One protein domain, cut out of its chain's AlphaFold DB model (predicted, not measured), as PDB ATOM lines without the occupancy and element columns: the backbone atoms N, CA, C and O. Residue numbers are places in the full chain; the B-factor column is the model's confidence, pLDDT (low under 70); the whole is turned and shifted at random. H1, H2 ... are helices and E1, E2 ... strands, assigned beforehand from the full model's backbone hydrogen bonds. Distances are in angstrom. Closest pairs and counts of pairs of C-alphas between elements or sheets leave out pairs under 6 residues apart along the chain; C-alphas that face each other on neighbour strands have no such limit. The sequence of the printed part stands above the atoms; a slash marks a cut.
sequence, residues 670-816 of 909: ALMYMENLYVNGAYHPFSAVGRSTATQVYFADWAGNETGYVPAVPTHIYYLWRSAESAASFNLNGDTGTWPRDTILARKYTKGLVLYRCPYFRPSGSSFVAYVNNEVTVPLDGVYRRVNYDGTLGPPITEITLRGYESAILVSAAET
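This is residues 670 to 816 of the 909 residues of an uncharacterized protein of Armatimonadetes bacterium (UniProt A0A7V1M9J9). The domain has two lobes: in one, a six-stranded sheet is folded back on itself, E5, E8 and E9 facing E10 and E11 with E12 as the hinge; in the other, three hairpins, E1 with E2, E3 with E4 and E6 with E7, are gathered loosely. H1 only grazes the folded sheet, and the short H2 follows E12. The 147 printed residues hold twelve named strands and two named helices, in the order E1 to E9, H1, E10 to E12, H2; the class is mostly strand. The large sheet runs E5, E8, E9, E12, E10, E11, all antiparallel. The whole is only just loose, close to compact, with a radius of gyration of the C-alphas of 17.9 A and spans of 55 by 39 by 27 A.

In the large sheet, E5 is residues 718 to 722, E8 742 to 749 (23.2 A), E9 752 to 759 (23.8 A), E12 807 to 812, E10 775 to 787 (18.9 A) and E11 793 to 803 (19.6 A). E10 bends by 123 degrees at residue 782, and E11 by 112 degrees at residue 796. H1 is residues 766 to 773, and H2 residues 813 to 816, ending at C-alpha 816 (94.883, 43.630, -20.500). E1, residues 672 to 679 (19.6 A), begins at C-alpha 672 (84.835, 61.016, 6.170). E2 is 682 to 691 (23.5 A), E3 696 to 700, E4 707 to 711, E6 726 to 732 and E7 735 to 740.

The sheet is strongly twisted, with edge strands E5 and E11. N 718 and O 746 of E5 and E8 are 2.9 A apart, N 745 and O 756 of the hairpin E8 and E9 2.8 A, N 753 and O 810 of E9 and E12 2.9 A, N 785 and O 811 of E10 and E12 2.8 A, and N 797 and O 784 of the hairpin E10 and E11 2.7 A, each within hydrogen-bond range. Between the leaves, the closest C-alphas of E9 and E11 are those of Arg 757 and Leu 802, 6.9 A apart. E9, H1 and E10 form a split strand-helix-strand unit, two strands of one sheet that follow each other among the strands with a helix between them in the chain and E12 between them in the sheet, and its crossover is right-handed. H1 grazes the sheet with residues 770 to 773. H2 is on the sheet, at a height over the sheet of 7.5 A. Every O i to N i+4 pair of H1 is within hydrogen-bond range; H2 is too short for one. In the other lobe, the closest C-alphas of E2 and E3 are those of Val 689 and Tyr 698, 4.8 A, and of E2 and E6 those of Ala 688 and Leu 732, 5.8 A. N 677 and O 684 of E1 and E2 are 3.0 A apart, N 699 and O 708 of E3 and E4 2.9 A, and N 730 and O 737 of E6 and E7 2.9 A. E4 and E5 are apart.

The C-alphas farthest apart are those of Gly 681 and Thr 816, 55.8 A. The printed part has no cut, and no link is long. Mean pLDDT of the printed part is 90.7; residues 679, 681, 702 to 706 and 814 to 816 are under 70.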
ATOM      1  N   ALA A 670      81.970  59.422  -0.317       96.81
ATOM      2  CA  ALA A 670      83.338  59.732   0.072       96.81
ATOM      3  C   ALA A 670      83.606  59.358   1.540       96.81
ATOM      4  O   ALA A 670      82.765  59.577   2.409       96.81
ATOM      5  N   LEU A 671      84.809  58.862   1.826       96.88
ATOM      6  CA  LEU A 671      85.278  58.645   3.192       96.88
ATOM      7  C   LEU A 671      85.261  59.964   3.982       96.88
ATOM      8  O   LEU A 671      85.807  60.970   3.520       96.88
ATOM      9  N   MET A 672      84.694  59.940   5.188       95.38
ATOM     10  CA  MET A 672      84.835  61.016   6.170       95.38
ATOM     11  C   MET A 672      86.082  60.771   7.027       95.38
ATOM     12  O   MET A 672      86.165  59.754   7.719       95.38
ATOM     13  N   TYR A 673      87.031  61.704   6.988       94.56
ATOM     14  CA  TYR A 673      88.208  61.707   7.849       94.56
ATOM     15  C   TYR A 673      87.844  62.033   9.296       94.56
ATOM     16  O   TYR A 673      86.882  62.759   9.569       94.56
ATOM     17  N   MET A 674      88.645  61.496  10.213       90.88
ATOM     18  CA  MET A 674      88.440  61.579  11.656       90.88
ATOM     19  C   MET A 674      89.712  62.049  12.345       90.88
ATOM     20  O   MET A 674      90.795  61.627  11.959       90.88
ATOM     21  N   GLU A 675      89.578  62.852  13.398       86.75
ATOM     22  CA  GLU A 675      90.685  63.227  14.280       86.75
ATOM     23  C   GLU A 675      90.262  63.337  15.744       86.75
ATOM     24  O   GLU A 675      89.083  63.476  16.080       86.75
ATOM     25  N   ASN A 676      91.258  63.314  16.624       83.00
ATOM     26  CA  ASN A 676      91.076  63.678  18.024       83.00
ATOM     27  C   ASN A 676      91.310  65.179  18.192       83.00
ATOM     28  O   ASN A 676      92.430  65.656  18.018       83.00
ATOM     29  N   LEU A 677      90.260  65.919  18.545       76.12
ATOM     30  CA  LEU A 677      90.324  67.373  18.668       76.12
ATOM     31  C   LEU A 677      90.343  67.804  20.132       76.12
ATOM     32  O   LEU A 677      89.684  67.203  20.979       76.12
ATOM     33  N   TYR A 678      91.062  68.886  20.413       72.12
ATOM     34  CA  TYR A 678      90.936  69.646  21.651       72.12
ATOM     35  C   TYR A 678      90.385  71.024  21.294       72.12
ATOM     36  O   TYR A 678      91.006  71.762  20.539       72.12
ATOM     37  N   VAL A 679      89.189  71.360  21.775       69.31
ATOM     38  CA  VAL A 679      88.522  72.633  21.460       69.31
ATOM     39  C   VAL A 679      88.038  73.248  22.761       69.31
ATOM     40  O   VAL A 679      87.353  72.588  23.538       69.31
ATOM     41  N   ASN A 680      88.409  74.506  23.021       70.50
ATOM     42  CA  ASN A 680      88.037  75.233  24.242       70.50
ATOM     43  C   ASN A 680      88.354  74.455  25.540       70.50
ATOM     44  O   ASN A 680      87.559  74.444  26.479       70.50
ATOM     45  N   GLY A 681      89.498  73.761  25.581       66.31
ATOM     46  CA  GLY A 681      89.931  72.960  26.733       66.31
ATOM     47  C   GLY A 681      89.207  71.618  26.919       66.31
ATOM     48  O   GLY A 681      89.477  70.924  27.899       66.31
ATOM     49  N   ALA A 682      88.320  71.222  25.999       71.19
ATOM     50  CA  ALA A 682      87.618  69.940  26.026       71.19
ATOM     51  C   ALA A 682      88.159  68.967  24.965       71.19
ATOM     52  O   ALA A 682      88.433  69.354  23.829       71.19
ATOM     53  N   TYR A 683      88.298  67.693  25.344       78.25
ATOM     54  CA  TYR A 683      88.712  66.612  24.448       78.25
ATOM     55  C   TYR A 683      87.508  66.035  23.695       78.25
ATOM     56  O   TYR A 683      86.563  65.541  24.311       78.25
ATOM     57  N   HIS A 684      87.572  66.056  22.368       78.06
ATOM     58  CA  HIS A 684      86.557  65.551  21.449       78.06
ATOM     59  C   HIS A 684      87.157  64.438  20.576       78.06
ATOM     60  O   HIS A 684      87.681  64.711  19.487       78.06
ATOM     61  N   PRO A 685      87.124  63.176  21.038       80.69
ATOM     62  CA  PRO A 685      87.637  62.064  20.255       80.69
ATOM     63  C   PRO A 685      86.716  61.764  19.065       80.69
ATOM     64  O   PRO A 685      85.509  61.997  19.142       80.69
ATOM     65  N   PHE A 686      87.274  61.197  17.992       84.31
ATOM     66  CA  PHE A 686      86.508  60.728  16.821       84.31
ATOM     67  C   PHE A 686      85.718  61.832  16.099       84.31
ATOM     68  O   PHE A 686      84.606  61.614  15.623       84.31
ATOM     69  N   SER A 687      86.268  63.041  16.030       88.06
ATOM     70  CA  SER A 687      85.596  64.167  15.384       88.06
ATOM     71  C   SER A 687      85.763  64.101  13.869       88.06
ATOM     72  O   SER A 687      86.871  63.889  13.380       88.06
ATOM     73  N   ALA A 688      84.684  64.321  13.118       91.81
ATOM     74  CA  ALA A 688      84.763  64.478  11.668       91.81
ATOM     75  C   ALA A 688      85.547  65.752  11.320       91.81
ATOM     76  O   ALA A 688      85.288  66.808  11.894       91.81
ATOM     77  N   VAL A 689      86.484  65.660  10.374       91.44
ATOM     78  CA  VAL A 689      87.369  66.791  10.018       91.44
ATOM     79  C   VAL A 689      87.383  67.164   8.540       91.44
ATOM     80  O   VAL A 689      87.885  68.225   8.171       91.44
ATOM     81  N   GLY A 690      86.804  66.334   7.679       93.44
ATOM     82  CA  GLY A 690      86.684  66.614   6.252       93.44
ATOM     83  C   GLY A 690      86.480  65.339   5.448       93.44
ATOM     84  O   GLY A 690      86.793  64.248   5.909       93.44
ATOM     85  N   ARG A 691      85.957  65.461   4.229       94.69
ATOM     86  CA  ARG A 691      85.804  64.314   3.323       94.69
ATOM     87  C   ARG A 691      87.083  64.082   2.520       94.69
ATOM     88  O   ARG A 691      87.838  65.015   2.271       94.69
ATOM     89  N   SER A 692      87.272  62.870   2.013       97.00
ATOM     90  CA  SER A 692      88.365  62.516   1.092       97.00
ATOM     91  C   SER A 692      88.362  63.302  -0.227       97.00
ATOM     92  O   SER A 692      89.352  63.289  -0.956       97.00
ATOM     93  N   THR A 693      87.262  63.982  -0.552       96.56
ATOM     94  CA  THR A 693      87.121  64.884  -1.705       96.56
ATOM     95  C   THR A 693      87.404  66.347  -1.369       96.56
ATOM     96  O   THR A 693      87.422  67.186  -2.268       96.56
ATOM     97  N   ALA A 694      87.590  66.680  -0.091       94.50
ATOM     98  CA  ALA A 694      87.795  68.051   0.338       94.50
ATOM     99  C   ALA A 694      89.205  68.537  -0.023       94.50
ATOM    100  O   ALA A 694      90.190  67.813   0.112       94.50
ATOM    101  N   THR A 695      89.299  69.798  -0.436       95.56
ATOM    102  CA  THR A 695      90.569  70.503  -0.680       95.56
ATOM    103  C   THR A 695      91.175  71.091   0.596       95.56
ATOM    104  O   THR A 695      92.229  71.727   0.564       95.56
ATOM    105  N   GLN A 696      90.501  70.899   1.730       93.19
ATOM    106  CA  GLN A 696      90.947  71.315   3.048       93.19
ATOM    107  C   GLN A 696      90.385  70.387   4.128       93.19
ATOM    108  O   GLN A 696      89.270  69.882   4.000       93.19
ATOM    109  N   VAL A 697      91.147  70.194   5.202       91.06
ATOM    110  CA  VAL A 697      90.780  69.370   6.364       91.06
ATOM    111  C   VAL A 697      90.949  70.202   7.629       91.06
ATOM    112  O   VAL A 697      91.851  71.034   7.716       91.06
ATOM    113  N   TYR A 698      90.059  70.031   8.596       88.56
ATOM    114  CA  TYR A 698      90.102  70.755   9.858       88.56
ATOM    115  C   TYR A 698      91.065  70.095  10.853       88.56
ATOM    116  O   TYR A 698      90.967  68.901  11.110       88.56
ATOM    117  N   PHE A 699      91.952  70.873  11.472       84.25
ATOM    118  CA  PHE A 699      92.791  70.406  12.578       84.25
ATOM    119  C   PHE A 699      92.755  71.385  13.750       84.25
ATOM    120  O   PHE A 699      92.756  72.605  13.563       84.25
ATOM    121  N   ALA A 700      92.818  70.838  14.961       77.06
ATOM    122  CA  ALA A 700      93.044  71.564  16.206       77.06
ATOM    123  C   ALA A 700      94.369  71.112  16.824       77.06
ATOM    124  O   ALA A 700      94.702  69.927  16.758       77.06
ATOM    125  N   ASP A 701      95.137  72.040  17.389       71.44
ATOM    126  CA  ASP A 701      96.257  71.678  18.251       71.44
ATOM    127  C   ASP A 701      95.766  71.041  19.564       71.44
ATOM    128  O   ASP A 701      94.612  71.184  19.969       71.44
ATOM    129  N   TRP A 702      96.641  70.305  20.246       67.00
ATOM    130  CA  TRP A 702      96.283  69.616  21.489       67.00
ATOM    131  C   TRP A 702      95.997  70.554  22.664       67.00
ATOM    132  O   TRP A 702      95.368  70.131  23.631       67.00
ATOM    133  N   ALA A 703      96.445  71.809  22.602       62.50
ATOM    134  CA  ALA A 703      96.102  72.808  23.606       62.50
ATOM    135  C   ALA A 703      94.753  73.496  23.316       62.50
ATOM    136  O   ALA A 703      94.221  74.181  24.188       62.50
ATOM    137  N   GLY A 704      94.182  73.295  22.122       60.97
ATOM    138  CA  GLY A 704      92.975  73.974  21.651       60.97
ATOM    139  C   GLY A 704      93.156  75.476  21.418       60.97
ATOM    140  O   GLY A 704      92.163  76.198  21.356       60.97
ATOM    141  N   ASN A 705      94.402  75.938  21.317       62.66
ATOM    142  CA  ASN A 705      94.776  77.333  21.107       62.66
ATOM    143  C   ASN A 705      94.828  77.696  19.616       62.66
ATOM    144  O   ASN A 705      94.607  78.850  19.252       62.66
ATOM    145  N   GLU A 706      95.111  76.721  18.750       66.06
ATOM    146  CA  GLU A 706      95.250  76.898  17.308       66.06
ATOM    147  C   GLU A 706      94.363  75.899  16.561       66.06
ATOM    148  O   GLU A 706      94.659  74.709  16.434       66.06
ATOM    149  N   THR A 707      93.266  76.405  16.006       71.81
ATOM    150  CA  THR A 707      92.289  75.610  15.260       71.81
ATOM    151  C   THR A 707      92.061  76.184  13.872       71.81
ATOM    152  O   THR A 707      91.932  77.399  13.726       71.81
ATOM    153  N   GLY A 708      91.956  75.337  12.848       82.31
ATOM    154  CA  GLY A 708      91.600  75.820  11.518       82.31
ATOM    155  C   GLY A 708      91.652  74.774  10.416       82.31
ATOM    156  O   GLY A 708      92.155  73.664  10.588       82.31
ATOM    157  N   TYR A 709      91.131  75.173   9.259       87.56
ATOM    158  CA  TYR A 709      91.255  74.413   8.026       87.56
ATOM    159  C   TYR A 709      92.663  74.535   7.459       87.56
ATOM    160  O   TYR A 709      93.235  75.623   7.389       87.56
ATOM    161  N   VAL A 710      93.205  73.405   7.024       87.44
ATOM    162  CA  VAL A 710      94.488  73.332   6.340       87.44
ATOM    163  C   VAL A 710      94.293  72.788   4.926       87.44
ATOM    164  O   VAL A 710      93.470  71.885   4.756       87.44
ATOM    165  N   PRO A 711      95.037  73.279   3.917       91.75
ATOM    166  CA  PRO A 711      94.983  72.724   2.567       91.75
ATOM    167  C   PRO A 711      95.281  71.223   2.559       91.75
ATOM    168  O   PRO A 711      96.159  70.767   3.290       91.75
ATOM    169  N   ALA A 712      94.567  70.477   1.718       93.56
ATOM    170  CA  ALA A 712      94.752  69.044   1.521       93.56
ATOM    171  C   ALA A 712      94.504  68.650   0.060       93.56
ATOM    172  O   ALA A 712      93.656  69.230  -0.616       93.56
ATOM    173  N   VAL A 713      95.241  67.650  -0.428       95.88
ATOM    174  CA  VAL A 713      95.004  67.054  -1.748       95.88
ATOM    175  C   VAL A 713      93.839  66.058  -1.654       95.88
ATOM    176  O   VAL A 713      93.936  65.098  -0.887       95.88
ATOM    177  N   PRO A 714      92.758  66.216  -2.440       97.25
ATOM    178  CA  PRO A 714      91.669  65.247  -2.462       97.25
ATOM    179  C   PRO A 714      92.142  63.844  -2.873       97.25
ATOM    180  O   PRO A 714      92.655  63.633  -3.974       97.25
ATOM    181  N   THR A 715      91.929  62.852  -2.013       97.38
ATOM    182  CA  THR A 715      92.316  61.455  -2.266       97.38
ATOM    183  C   THR A 715      91.229  60.665  -2.990       97.38
ATOM    184  O   THR A 715      91.545  59.686  -3.663       97.38
ATOM    185  N   HIS A 716      89.967  61.107  -2.907       98.00
ATOM    186  CA  HIS A 716      88.806  60.454  -3.528       98.00
ATOM    187  C   HIS A 716      88.589  59.003  -3.066       98.00
ATOM    188  O   HIS A 716      88.092  58.165  -3.817       98.00
ATOM    189  N   ILE A 717      88.965  58.696  -1.823       98.50
ATOM    190  CA  ILE A 717      88.667  57.406  -1.191       98.50
ATOM    191  C   ILE A 717      87.167  57.336  -0.914       98.50
ATOM    192  O   ILE A 717      86.590  58.290  -0.389       98.50
ATOM    193  N   TYR A 718      86.533  56.216  -1.225       98.31
ATOM    194  CA  TYR A 718      85.098  56.033  -1.038       98.31
ATOM    195  C   TYR A 718      84.780  54.688  -0.404       98.31
ATOM    196  O   TYR A 718      85.602  53.771  -0.366       98.31
ATOM    197  N   TYR A 719      83.554  54.572   0.082       98.06
ATOM    198  CA  TYR A 719      83.017  53.312   0.555       98.06
ATOM    199  C   TYR A 719      82.499  52.490  -0.630       98.06
ATOM    200  O   TYR A 719      81.453  52.808  -1.199       98.06
ATOM    201  N   LEU A 720      83.204  51.418  -1.014       98.12
ATOM    202  CA  LEU A 720      82.664  50.453  -1.981       98.12
ATOM    203  C   LEU A 720      81.462  49.724  -1.375       98.12
ATOM    204  O   LEU A 720      80.444  49.543  -2.048       98.12
ATOM    205  N   TRP A 721      81.587  49.361  -0.099       97.69
ATOM    206  CA  TRP A 721      80.565  48.703   0.703       97.69
ATOM    207  C   TRP A 721      80.651  49.142   2.162       97.69
ATOM    208  O   TRP A 721      81.738  49.440   2.657       97.69
ATOM    209  N   ARG A 722      79.502  49.143   2.841       96.31
ATOM    210  CA  ARG A 722      79.333  49.487   4.254       96.31
ATOM    211  C   ARG A 722      78.388  48.477   4.899       96.31
ATOM    212  O   ARG A 722      77.386  48.108   4.287       96.31
ATOM    213  N   SER A 723      78.652  48.094   6.143       96.44
ATOM    214  CA  SER A 723      77.671  47.373   6.953       96.44
ATOM    215  C   SER A 723      76.412  48.220   7.159       96.44
ATOM    216  O   SER A 723      76.505  49.435   7.338       96.44
ATOM    217  N   ALA A 724      75.239  47.579   7.210       93.75
ATOM    218  CA  ALA A 724      73.979  48.260   7.527       93.75
ATOM    219  C   ALA A 724      74.000  48.895   8.931       93.75
ATOM    220  O   ALA A 724      73.407  49.947   9.163       93.75
ATOM    221  N   GLU A 725      74.719  48.274   9.868       94.00
ATOM    222  CA  GLU A 725      74.915  48.817  11.206       94.00
ATOM    223  C   GLU A 725      75.915  49.976  11.209       94.00
ATOM    224  O   GLU A 725      77.030  49.876  10.684       94.00
ATOM    225  N   SER A 726      75.524  51.062  11.874       93.19
ATOM    226  CA  SER A 726      76.394  52.203  12.154       93.19
ATOM    227  C   SER A 726      77.096  52.024  13.503       93.19
ATOM    228  O   SER A 726      76.485  51.591  14.479       93.19
ATOM    229  N   ALA A 727      78.382  52.364  13.559       92.31
ATOM    230  CA  ALA A 727      79.177  52.362  14.782       92.31
ATOM    231  C   ALA A 727      79.014  53.665  15.579       92.31
ATOM    232  O   ALA A 727      78.908  53.625  16.803       92.31
ATOM    233  N   ALA A 728      78.991  54.802  14.880       90.50
ATOM    234  CA  ALA A 728      78.878  56.138  15.456       90.50
ATOM    235  C   ALA A 728      78.306  57.128  14.428       90.50
ATOM    236  O   ALA A 728      78.359  56.882  13.222       90.50
ATOM    237  N   SER A 729      77.757  58.243  14.906       90.69
ATOM    238  CA  SER A 729      77.269  59.368  14.099       90.69
ATOM    239  C   SER A 729      78.209  60.563  14.194       90.69
ATOM    240  O   SER A 729      78.842  60.754  15.230       90.69
ATOM    241  N   PHE A 730      78.218  61.418  13.177       89.88
ATOM    242  CA  PHE A 730      79.014  62.641  13.169       89.88
ATOM    243  C   PHE A 730      78.247  63.857  12.685       89.88
ATOM    244  O   PHE A 730      77.228  63.741  12.006       89.88
ATOM    245  N   ASN A 731      78.786  65.026  13.028       85.69
ATOM    246  CA  ASN A 731      78.381  66.321  12.507       85.69
ATOM    247  C   ASN A 731      79.636  67.178  12.312       85.69
ATOM    248  O   ASN A 731      80.384  67.392  13.266       85.69
ATOM    249  N   LEU A 732      79.849  67.668  11.094       83.69
ATOM    250  CA  LEU A 732      80.854  68.678  10.784       83.69
ATOM    251  C   LEU A 732      80.164  69.870  10.120       83.69
ATOM    252  O   LEU A 732      79.828  69.817   8.941       83.69
ATOM    253  N   ASN A 733      79.952  70.954  10.870       81.75
ATOM    254  CA  ASN A 733      79.331  72.189  10.367       81.75
ATOM    255  C   ASN A 733      77.990  71.963   9.637       81.75
ATOM    256  O   ASN A 733      77.712  72.594   8.620       81.75
ATOM    257  N   GLY A 734      77.156  71.056  10.153       81.81
ATOM    258  CA  GLY A 734      75.860  70.709   9.562       81.81
ATOM    259  C   GLY A 734      75.905  69.560   8.551       81.81
ATOM    260  O   GLY A 734      74.844  69.056   8.191       81.81
ATOM    261  N   ASP A 735      77.090  69.091   8.143       84.12
ATOM    262  CA  ASP A 735      77.249  67.831   7.408       84.12
ATOM    263  C   ASP A 735      77.158  66.657   8.392       84.12
ATOM    264  O   ASP A 735      78.095  66.383   9.150       84.12
ATOM    265  N   THR A 736      75.995  66.005   8.435       88.88
ATOM    266  CA  THR A 736      75.716  64.885   9.342       88.88
ATOM    267  C   THR A 736      75.754  63.546   8.624       88.88
ATOM    268  O   THR A 736      75.187  63.408   7.542       88.88
ATOM    269  N   GLY A 737      76.315  62.530   9.272       90.56
ATOM    270  CA  GLY A 737      76.346  61.169   8.745       90.56
ATOM    271  C   GLY A 737      76.675  60.136   9.813       90.56
ATOM    272  O   GLY A 737      76.644  60.421  11.013       90.56
ATOM    273  N   THR A 738      76.979  58.915   9.381       92.94
ATOM    274  CA  THR A 738      77.406  57.830  10.270       92.94
ATOM    275  C   THR A 738      78.661  57.151   9.752       92.94
ATOM    276  O   THR A 738      78.901  57.121   8.546       92.94
ATOM    277  N   TRP A 739      79.444  56.564  10.653       94.69
ATOM    278  CA  TRP A 739      80.499  55.613  10.317       94.69
ATOM    279  C   TRP A 739      79.968  54.182  10.440       94.69
ATOM    280  O   TRP A 739      79.273  53.875  11.414       94.69
ATOM    281  N   PRO A 740      80.253  53.293   9.473       96.06
ATOM    282  CA  PRO A 740      79.803  51.904   9.521       96.06
ATOM    283  C   PRO A 740      80.610  51.084  10.539       96.06
ATOM    284  O   PRO A 740      81.747  51.434  10.848       96.06
ATOM    285  N   ARG A 741      80.050  49.974  11.038       95.94
ATOM    286  CA  ARG A 741      80.795  49.007  11.870       95.94
ATOM    287  C   ARG A 741      81.850  48.222  11.096       95.94
ATOM    288  O   ARG A 741      82.867  47.865  11.682       95.94
ATOM    289  N   ASP A 742      81.601  47.950   9.823       97.62
ATOM    290  CA  ASP A 742      82.520  47.267   8.915       97.62
ATOM    291  C   ASP A 742      82.401  47.873   7.519       97.62
ATOM    292  O   ASP A 742      81.330  48.339   7.116       97.62
ATOM    293  N   THR A 743      83.505  47.915   6.784       98.12
ATOM    294  CA  THR A 743      83.538  48.612   5.504       98.12
ATOM    295  C   THR A 743      84.578  48.054   4.553       98.12
ATOM    296  O   THR A 743      85.592  47.509   4.978       98.12
ATOM    297  N   ILE A 744      84.360  48.269   3.254       98.62
ATOM    298  CA  ILE A 744      85.389  48.127   2.220       98.62
ATOM    299  C   ILE A 744      85.661  49.513   1.644       98.62
ATOM    300  O   ILE A 744      84.801  50.104   0.984       98.62
ATOM    301  N   LEU A 745      86.847  50.040   1.935       98.69
ATOM    302  CA  LEU A 745      87.364  51.273   1.356       98.69
ATOM    303  C   LEU A 745      87.890  50.996  -0.047       98.69
ATOM    304  O   LEU A 745      88.452  49.931  -0.301       98.69
ATOM    305  N   ALA A 746      87.726  51.966  -0.939       98.62
ATOM    306  CA  ALA A 746      88.162  51.867  -2.317       98.62
ATOM    307  C   ALA A 746      88.743  53.180  -2.841       98.62
ATOM    308  O   ALA A 746      88.330  54.269  -2.437       98.62
ATOM    309  N   ARG A 747      89.681  53.070  -3.784       98.50
ATOM    310  CA  ARG A 747      90.182  54.197  -4.580       98.50
ATOM    311  C   ARG A 747      90.431  53.755  -6.013       98.50
ATOM    312  O   ARG A 747      91.121  52.762  -6.252       98.50
ATOM    313  N   LYS A 748      89.899  54.521  -6.965       97.94
ATOM    314  CA  LYS A 748      90.125  54.288  -8.392       97.94
ATOM    315  C   LYS A 748      91.492  54.785  -8.822       97.94
ATOM    316  O   LYS A 748      91.914  55.886  -8.464       97.94
ATOM    317  N   TYR A 749      92.125  53.991  -9.664       97.94
ATOM    318  CA  TYR A 749      93.303  54.356 -10.422       97.94
ATOM    319  C   TYR A 749      92.981  54.332 -11.917       97.94
ATOM    320  O   TYR A 749      92.005  53.717 -12.342       97.94
ATOM    321  N   THR A 750      93.797  54.996 -12.732       95.81
ATOM    322  CA  THR A 750      93.583  55.075 -14.182       95.81
ATOM    323  C   THR A 750      93.592  53.705 -14.859       95.81
ATOM    324  O   THR A 750      92.924  53.553 -15.873       95.81
ATOM    325  N   LYS A 751      94.296  52.710 -14.296       95.62
ATOM    326  CA  LYS A 751      94.366  51.337 -14.825       95.62
ATOM    327  C   LYS A 751      93.869  50.274 -13.840       95.62
ATOM    328  O   LYS A 751      94.035  49.081 -14.085       95.62
ATOM    329  N   GLY A 752      93.267  50.667 -12.717       96.56
ATOM    330  CA  GLY A 752      92.979  49.719 -11.644       96.56
ATOM    331  C   GLY A 752      92.082  50.228 -10.523       96.56
ATOM    332  O   GLY A 752      91.569  51.347 -10.546       96.56
ATOM    333  N   LEU A 753      91.898  49.375  -9.522       98.38
ATOM    334  CA  LEU A 753      91.093  49.627  -8.331       98.38
ATOM    335  C   LEU A 753      91.808  49.030  -7.115       98.38
ATOM    336  O   LEU A 753      92.284  47.898  -7.161       98.38
ATOM    337  N   VAL A 754      91.891  49.790  -6.027       98.75
ATOM    338  CA  VAL A 754      92.508  49.335  -4.773       98.75
ATOM    339  C   VAL A 754      91.452  49.274  -3.689       98.75
ATOM    340  O   VAL A 754      90.684  50.225  -3.545       98.75
ATOM    341  N   LEU A 755      91.428  48.170  -2.941       98.75
ATOM    342  CA  LEU A 755      90.424  47.851  -1.931       98.75
ATOM    343  C   LEU A 755      91.063  47.506  -0.585       98.75
ATOM    344  O   LEU A 755      92.084  46.817  -0.545       98.75
ATOM    345  N   TYR A 756      90.416  47.904   0.510       98.62
ATOM    346  CA  TYR A 756      90.779  47.479   1.863       98.62
ATOM    347  C   TYR A 756      89.546  47.302   2.747       98.62
ATOM    348  O   TYR A 756      88.778  48.248   2.937       98.62
ATOM    349  N   ARG A 757      89.355  46.101   3.301       98.12
ATOM    350  CA  ARG A 757      88.285  45.835   4.264       98.12
ATOM    351  C   ARG A 757      88.754  46.114   5.688       98.12
ATOM    352  O   ARG A 757      89.773  45.574   6.094       98.12
ATOM    353  N   CYS A 758      88.007  46.887   6.469       97.38
ATOM    354  CA  CYS A 758      88.344  47.150   7.870       97.38
ATOM    355  C   CYS A 758      87.099  47.389   8.743       97.38
ATOM    356  O   CYS A 758      86.090  47.908   8.252       97.38
ATOM    357  N   PRO A 759      87.159  47.045  10.044       97.25
ATOM    358  CA  PRO A 759      86.106  47.358  10.997       97.25
ATOM    359  C   PRO A 759      86.259  48.797  11.505       97.25
ATOM    360  O   PRO A 759      87.311  49.409  11.336       97.25
ATOM    361  N   TYR A 760      85.241  49.332  12.185       95.31
ATOM    362  CA  TYR A 760      85.329  50.652  12.824       95.31
ATOM    363  C   TYR A 760      86.466  50.722  13.853       95.31
ATOM    364  O   TYR A 760      87.315  51.607  13.786       95.31
ATOM    365  N   PHE A 761      86.487  49.740  14.756       93.19
ATOM    366  CA  PHE A 761      87.563  49.513  15.712       93.19
ATOM    367  C   PHE A 761      88.052  48.087  15.623       93.19
ATOM    368  O   PHE A 761      87.269  47.151  15.430       93.19
ATOM    369  N   ARG A 762      89.347  47.925  15.860       90.94
ATOM    370  CA  ARG A 762      89.973  46.622  15.931       90.94
ATOM    371  C   ARG A 762      89.374  45.743  17.046       90.94
ATOM    372  O   ARG A 762      89.472  46.103  18.219       90.94
ATOM    373  N   PRO A 763      88.837  44.549  16.721       91.44
ATOM    374  CA  PRO A 763      88.432  43.577  17.733       91.44
ATOM    375  C   PRO A 763      89.642  42.983  18.470       91.44
ATOM    376  O   PRO A 763      90.748  42.936  17.928       91.44
ATOM    377  N   SER A 764      89.425  42.465  19.680       87.25
ATOM    378  CA  SER A 764      90.451  41.815  20.511       87.25
ATOM    379  C   SER A 764      90.160  40.329  20.749       87.25
ATOM    380  O   SER A 764      89.007  39.901  20.713       87.25
ATOM    381  N   GLY A 765      91.193  39.540  21.060       86.81
ATOM    382  CA  GLY A 765      91.047  38.139  21.470       86.81
ATOM    383  C   GLY A 765      90.398  37.254  20.399       86.81
ATOM    384  O   GLY A 765      90.700  37.373  19.215       86.81
ATOM    385  N   SER A 766      89.480  36.370  20.797       88.19
ATOM    386  CA  SER A 766      88.783  35.464  19.868       88.19
ATOM    387  C   SER A 766      87.967  36.201  18.797       88.19
ATOM    388  O   SER A 766      87.869  35.722  17.669       88.19
ATOM    389  N   SER A 767      87.445  37.394  19.102       91.44
ATOM    390  CA  SER A 767      86.726  38.232  18.135       91.44
ATOM    391  C   SER A 767      87.630  38.759  17.019       91.44
ATOM    392  O   SER A 767      87.157  38.951  15.903       91.44
ATOM    393  N   PHE A 768      88.929  38.957  17.284       93.12
ATOM    394  CA  PHE A 768      89.900  39.318  16.245       93.12
ATOM    395  C   PHE A 768      90.042  38.191  15.224       93.12
ATOM    396  O   PHE A 768      89.872  38.416  14.028       93.12
ATOM    397  N   VAL A 769      90.273  36.964  15.700       92.25
ATOM    398  CA  VAL A 769      90.419  35.779  14.840       92.25
ATOM    399  C   VAL A 769      89.130  35.503  14.060       92.25
ATOM    400  O   VAL A 769      89.185  35.207  12.868       92.25
ATOM    401  N   ALA A 770      87.967  35.654  14.700       94.94
ATOM    402  CA  ALA A 770      86.674  35.508  14.033       94.94
ATOM    403  C   ALA A 770      86.493  36.527  12.897       94.94
ATOM    404  O   ALA A 770      86.075  36.154  11.803       94.94
ATOM    405  N   TYR A 771      86.850  37.795  13.127       96.00
ATOM    406  CA  TYR A 771      86.761  38.834  12.102       96.00
ATOM    407  C   TYR A 771      87.736  38.589  10.941       96.00
ATOM    408  O   TYR A 771      87.338  38.666   9.783       96.00
ATOM    409  N   VAL A 772      88.990  38.224  11.233       95.56
ATOM    410  CA  VAL A 772      90.021  37.952  10.211       95.56
ATOM    411  C   VAL A 772      89.617  36.837   9.242       95.56
ATOM    412  O   VAL A 772      90.080  36.846   8.101       95.56
ATOM    413  N   ASN A 773      88.781  35.894   9.684       94.94
ATOM    414  CA  ASN A 773      88.295  34.770   8.881       94.94
ATOM    415  C   ASN A 773      86.893  34.991   8.295       94.94
ATOM    416  O   ASN A 773      86.459  34.217   7.448       94.94
ATOM    417  N   ASN A 774      86.167  36.018   8.739       95.94
ATOM    418  CA  ASN A 774      84.846  36.329   8.211       95.94
ATOM    419  C   ASN A 774      84.964  36.952   6.817       95.94
ATOM    420  O   ASN A 774      85.774  37.855   6.630       95.94
ATOM    421  N   GLU A 775      84.115  36.542   5.878       97.56
ATOM    422  CA  GLU A 775      84.124  36.981   4.479       97.56
ATOM    423  C   GLU A 775      82.914  37.853   4.132       97.56
ATOM    424  O   GLU A 775      81.819  37.671   4.663       97.56
ATOM    425  N   VAL A 776      83.129  38.799   3.218       97.75
ATOM    426  CA  VAL A 776      82.091  39.634   2.608       97.75
ATOM    427  C   VAL A 776      82.334  39.662   1.102       97.75
ATOM    428  O   VAL A 776      83.451  39.944   0.666       97.75
ATOM    429  N   THR A 777      81.288  39.388   0.322       98.25
ATOM    430  CA  THR A 777      81.309  39.449  -1.145       98.25
ATOM    431  C   THR A 777      80.577  40.692  -1.625       98.25
ATOM    432  O   THR A 777      79.458  40.963  -1.186       98.25
ATOM    433  N   VAL A 778      81.203  41.459  -2.518       97.31
ATOM    434  CA  VAL A 778      80.635  42.703  -3.053       97.31
ATOM    435  C   VAL A 778      80.811  42.799  -4.566       97.31
ATOM    436  O   VAL A 778      81.850  42.377  -5.082       97.31
ATOM    437  N   PRO A 779      79.837  43.382  -5.289       97.44
ATOM    438  CA  PRO A 779      79.990  43.661  -6.708       97.44
ATOM    439  C   PRO A 779      81.015  44.781  -6.933       97.44
ATOM    440  O   PRO A 779      81.103  45.742  -6.160       97.44
ATOM    441  N   LEU A 780      81.766  44.662  -8.021       96.88
ATOM    442  CA  LEU A 780      82.687  45.673  -8.528       96.88
ATOM    443  C   LEU A 780      81.977  46.556  -9.563       96.88
ATOM    444  O   LEU A 780      81.013  46.143 -10.203       96.88
ATOM    445  N   ASP A 781      82.472  47.777  -9.758       90.62
ATOM    446  CA  ASP A 781      81.947  48.744 -10.736       90.62
ATOM    447  C   ASP A 781      82.510  48.540 -12.157       90.62
ATOM    448  O   ASP A 781      82.447  49.433 -13.001       90.62
ATOM    449  N   GLY A 782      83.086  47.369 -12.421       92.56
ATOM    450  CA  GLY A 782      83.766  47.037 -13.664       92.56
ATOM    451  C   GLY A 782      84.291  45.606 -13.665       92.56
ATOM    452  O   GLY A 782      84.089  44.847 -12.715       92.56
ATOM    453  N   VAL A 783      84.974  45.241 -14.749       95.56
ATOM    454  CA  VAL A 783      85.651  43.948 -14.879       95.56
ATOM    455  C   VAL A 783      87.126  44.142 -14.558       95.56
ATOM    456  O   VAL A 783      87.812  44.927 -15.214       95.56
ATOM    457  N   TYR A 784      87.623  43.404 -13.575       97.25
ATOM    458  CA  TYR A 784      88.985  43.547 -13.077       97.25
ATOM    459  C   TYR A 784      89.706  42.204 -13.007       97.25
ATOM    460  O   TYR A 784      89.080  41.157 -13.066       97.25
ATOM    461  N   ARG A 785      91.026  42.216 -12.847       96.50
ATOM    462  CA  ARG A 785      91.841  41.042 -12.516       96.50
ATOM    463  C   ARG A 785      92.572  41.309 -11.210       96.50
ATOM    464  O   ARG A 785      93.178  42.369 -11.059       96.50
ATOM    465  N   ARG A 786      92.525  40.360 -10.272       97.12
ATOM    466  CA  ARG A 786      93.278  40.455  -9.014       97.12
ATOM    467  C   ARG A 786      94.769  40.299  -9.285       97.12
ATOM    468  O   ARG A 786      95.156  39.393 -10.018       97.12
ATOM    469  N   VAL A 787      95.582  41.165  -8.694       97.12
ATOM    470  CA  VAL A 787      97.037  41.015  -8.688       97.12
ATOM    471  C   VAL A 787      97.412  40.057  -7.560       97.12
ATOM    472  O   VAL A 787      97.073  40.295  -6.398       97.12
ATOM    473  N   ASN A 788      98.071  38.958  -7.906       95.94
ATOM    474  CA  ASN A 788      98.632  38.009  -6.950       95.94
ATOM    475  C   ASN A 788      99.947  38.554  -6.381       95.94
ATOM    476  O   ASN A 788     100.574  39.421  -6.985       95.94
ATOM    477  N   TYR A 789     100.389  38.037  -5.233       95.19
ATOM    478  CA  TYR A 789     101.574  38.547  -4.530       95.19
ATOM    479  C   TYR A 789     102.853  38.573  -5.391       95.19
ATOM    480  O   TYR A 789     103.665  39.495  -5.295       95.19
ATOM    481  N   ASP A 790     103.009  37.590  -6.277       90.81
ATOM    482  CA  ASP A 790     104.125  37.479  -7.222       90.81
ATOM    483  C   ASP A 790     104.035  38.443  -8.425       90.81
ATOM    484  O   ASP A 790     104.962  38.509  -9.231       90.81
ATOM    485  N   GLY A 791     102.949  39.213  -8.538       93.06
ATOM    486  CA  GLY A 791     102.672  40.137  -9.637       93.06
ATOM    487  C   GLY A 791     101.880  39.527 -10.796       93.06
ATOM    488  O   GLY A 791     101.556  40.237 -11.749       93.06
ATOM    489  N   THR A 792     101.539  38.235 -10.748       90.44
ATOM    490  CA  THR A 792     100.688  37.611 -11.772       90.44
ATOM    491  C   THR A 792      99.236  38.078 -11.658       90.44
ATOM    492  O   THR A 792      98.782  38.523 -10.603       90.44
ATOM    493  N   LEU A 793      98.482  37.990 -12.758       92.19
ATOM    494  CA  LEU A 793      97.081  38.407 -12.800       92.19
ATOM    495  C   LEU A 793      96.144  37.200 -12.746       92.19
ATOM    496  O   LEU A 793      96.278  36.255 -13.524       92.19
ATOM    497  N   GLY A 794      95.150  37.270 -11.866       89.81
ATOM    498  CA  GLY A 794      94.047  36.319 -11.803       89.81
ATOM    499  C   GLY A 794      93.074  36.418 -12.993       89.81
ATOM    500  O   GLY A 794      93.240  37.243 -13.907       89.81
ATOM    501  N   PRO A 795      92.025  35.576 -12.997       90.56
ATOM    502  CA  PRO A 795      90.961  35.657 -13.994       90.56
ATOM    503  C   PRO A 795      90.178  36.981 -13.883       90.56
ATOM    504  O   PRO A 795      90.219  37.633 -12.835       90.56
ATOM    505  N   PRO A 796      89.459  37.391 -14.947       94.62
ATOM    506  CA  PRO A 796      88.525  38.507 -14.875       94.62
ATOM    507  C   PRO A 796      87.416  38.250 -13.843       94.62
ATOM    508  O   PRO A 796      86.832  37.169 -13.821       94.62
ATOM    509  N   ILE A 797      87.116  39.251 -13.021       96.88
ATOM    510  CA  ILE A 797      86.111  39.230 -11.957       96.88
ATOM    511  C   ILE A 797      85.243  40.491 -12.009       96.88
ATOM    512  O   ILE A 797      85.716  41.575 -12.354       96.88
ATOM    513  N   THR A 798      83.973  40.344 -11.641       97.19
ATOM    514  CA  THR A 798      82.992  41.437 -11.470       97.19
ATOM    515  C   THR A 798      82.474  41.536 -10.039       97.19
ATOM    516  O   THR A 798      81.695  42.423  -9.712       97.19
ATOM    517  N   GLU A 799      82.902  40.622  -9.176       97.88
ATOM    518  CA  GLU A 799      82.642  40.609  -7.744       97.88
ATOM    519  C   GLU A 799      83.913  40.166  -7.025       97.88
ATOM    520  O   GLU A 799      84.783  39.522  -7.616       97.88
ATOM    521  N   ILE A 800      84.042  40.535  -5.756       98.25
ATOM    522  CA  ILE A 800      85.189  40.145  -4.943       98.25
ATOM    523  C   ILE A 800      84.744  39.732  -3.550       98.25
ATOM    524  O   ILE A 800      83.918  40.402  -2.930       98.25
ATOM    525  N   THR A 801      85.333  38.647  -3.056       98.38
ATOM    526  CA  THR A 801      85.218  38.204  -1.668       98.38
ATOM    527  C   THR A 801      86.467  38.626  -0.910       98.38
ATOM    528  O   THR A 801      87.578  38.331  -1.349       98.38
ATOM    529  N   LEU A 802      86.284  39.324   0.212       98.31
ATOM    530  CA  LEU A 802      87.365  39.761   1.096       98.31
ATOM    531  C   LEU A 802      87.098  39.318   2.531       98.31
ATOM    532  O   LEU A 802      86.018  39.562   3.081       98.31
ATOM    533  N   ARG A 803      88.110  38.735   3.168       97.75
ATOM    534  CA  ARG A 803      88.143  38.474   4.607       97.75
ATOM    535  C   ARG A 803      88.368  39.763   5.411       97.75
ATOM    536  O   ARG A 803      88.778  40.783   4.857       97.75
ATOM    537  N   GLY A 804      88.129  39.753   6.723       96.81
ATOM    538  CA  GLY A 804      88.406  40.918   7.577       96.81
ATOM    539  C   GLY A 804      89.877  41.351   7.505       96.81
ATOM    540  O   GLY A 804      90.765  40.505   7.567       96.81
ATOM    541  N   TYR A 805      90.154  42.648   7.346       96.69
ATOM    542  CA  TYR A 805      91.491  43.189   7.036       96.69
ATOM    543  C   TYR A 805      92.099  42.728   5.709       96.69
ATOM    544  O   TYR A 805      93.262  43.009   5.465       96.69
ATOM    545  N   GLU A 806      91.398  41.997   4.844       97.62
ATOM    546  CA  GLU A 806      91.939  41.657   3.528       97.62
ATOM    547  C   GLU A 806      91.852  42.853   2.573       97.62
ATOM    548  O   GLU A 806      90.877  43.611   2.554       97.62
ATOM    549  N   SER A 807      92.895  43.006   1.767       97.88
ATOM    550  CA  SER A 807      92.978  43.981   0.689       97.88
ATOM    551  C   SER A 807      93.029  43.303  -0.676       97.88
ATOM    552  O   SER A 807      93.359  42.121  -0.807       97.88
ATOM    553  N   ALA A 808      92.736  44.081  -1.714       98.38
ATOM    554  CA  ALA A 808      92.967  43.665  -3.085       98.38
ATOM    555  C   ALA A 808      93.492  44.825  -3.925       98.38
ATOM    556  O   ALA A 808      92.984  45.946  -3.861       98.38
ATOM    557  N   ILE A 809      94.490  44.518  -4.746       98.69
ATOM    558  CA  ILE A 809      94.976  45.379  -5.819       98.69
ATOM    559  C   ILE A 809      94.464  44.763  -7.116       98.69
ATOM    560  O   ILE A 809      94.667  43.572  -7.366       98.69
ATOM    561  N   LEU A 810      93.748  45.556  -7.905       98.38
ATOM    562  CA  LEU A 810      93.047  45.101  -9.096       98.38
ATOM    563  C   LEU A 810      93.494  45.904 -10.321       98.38
ATOM    564  O   LEU A 810      93.598  47.127 -10.252       98.38
ATOM    565  N   VAL A 811      93.683  45.226 -11.452       96.62
ATOM    566  CA  VAL A 811      93.925  45.842 -12.768       96.62
ATOM    567  C   VAL A 811      92.645  45.765 -13.592       96.62
ATOM    568  O   VAL A 811      91.964  44.740 -13.580       96.62
ATOM    569  N   SER A 812      92.296  46.832 -14.307       92.88
ATOM    570  CA  SER A 812      91.155  46.833 -15.229       92.88
ATOM    571  C   SER A 812      91.357  45.777 -16.318       92.88
ATOM    572  O   SER A 812      92.405  45.728 -16.960       92.88
ATOM    573  N   ALA A 813      90.357  44.933 -16.579       83.38
ATOM    574  CA  ALA A 813      90.481  43.902 -17.611       83.38
ATOM    575  C   ALA A 813      90.694  44.502 -19.017       83.38
ATOM    576  O   ALA A 813      91.381  43.887 -19.835       83.38
ATOM    577  N   ALA A 814      90.194  45.720 -19.265       69.44
ATOM    578  CA  ALA A 814      90.405  46.472 -20.507       69.44
ATOM    579  C   ALA A 814      91.858  46.953 -20.701       69.44
ATOM    580  O   ALA A 814      92.289  47.184 -21.823       69.44
ATOM    581  N   GLU A 815      92.660  47.047 -19.639       62.34
ATOM    582  CA  GLU A 815      94.101  47.339 -19.759       62.34
ATOM    583  C   GLU A 815      94.899  46.090 -20.163       62.34
ATOM    584  O   GLU A 815      96.040  46.178 -20.602       62.34
ATOM    585  N   THR A 816      94.287  44.904 -20.065       55.91
ATOM    586  CA  THR A 816      94.883  43.630 -20.500       55.91
ATOM    587  C   THR A 816      94.425  43.187 -21.891       55.91
ATOM    588  O   THR A 816      94.801  42.108 -22.344       55.91
TER     589      THR A 816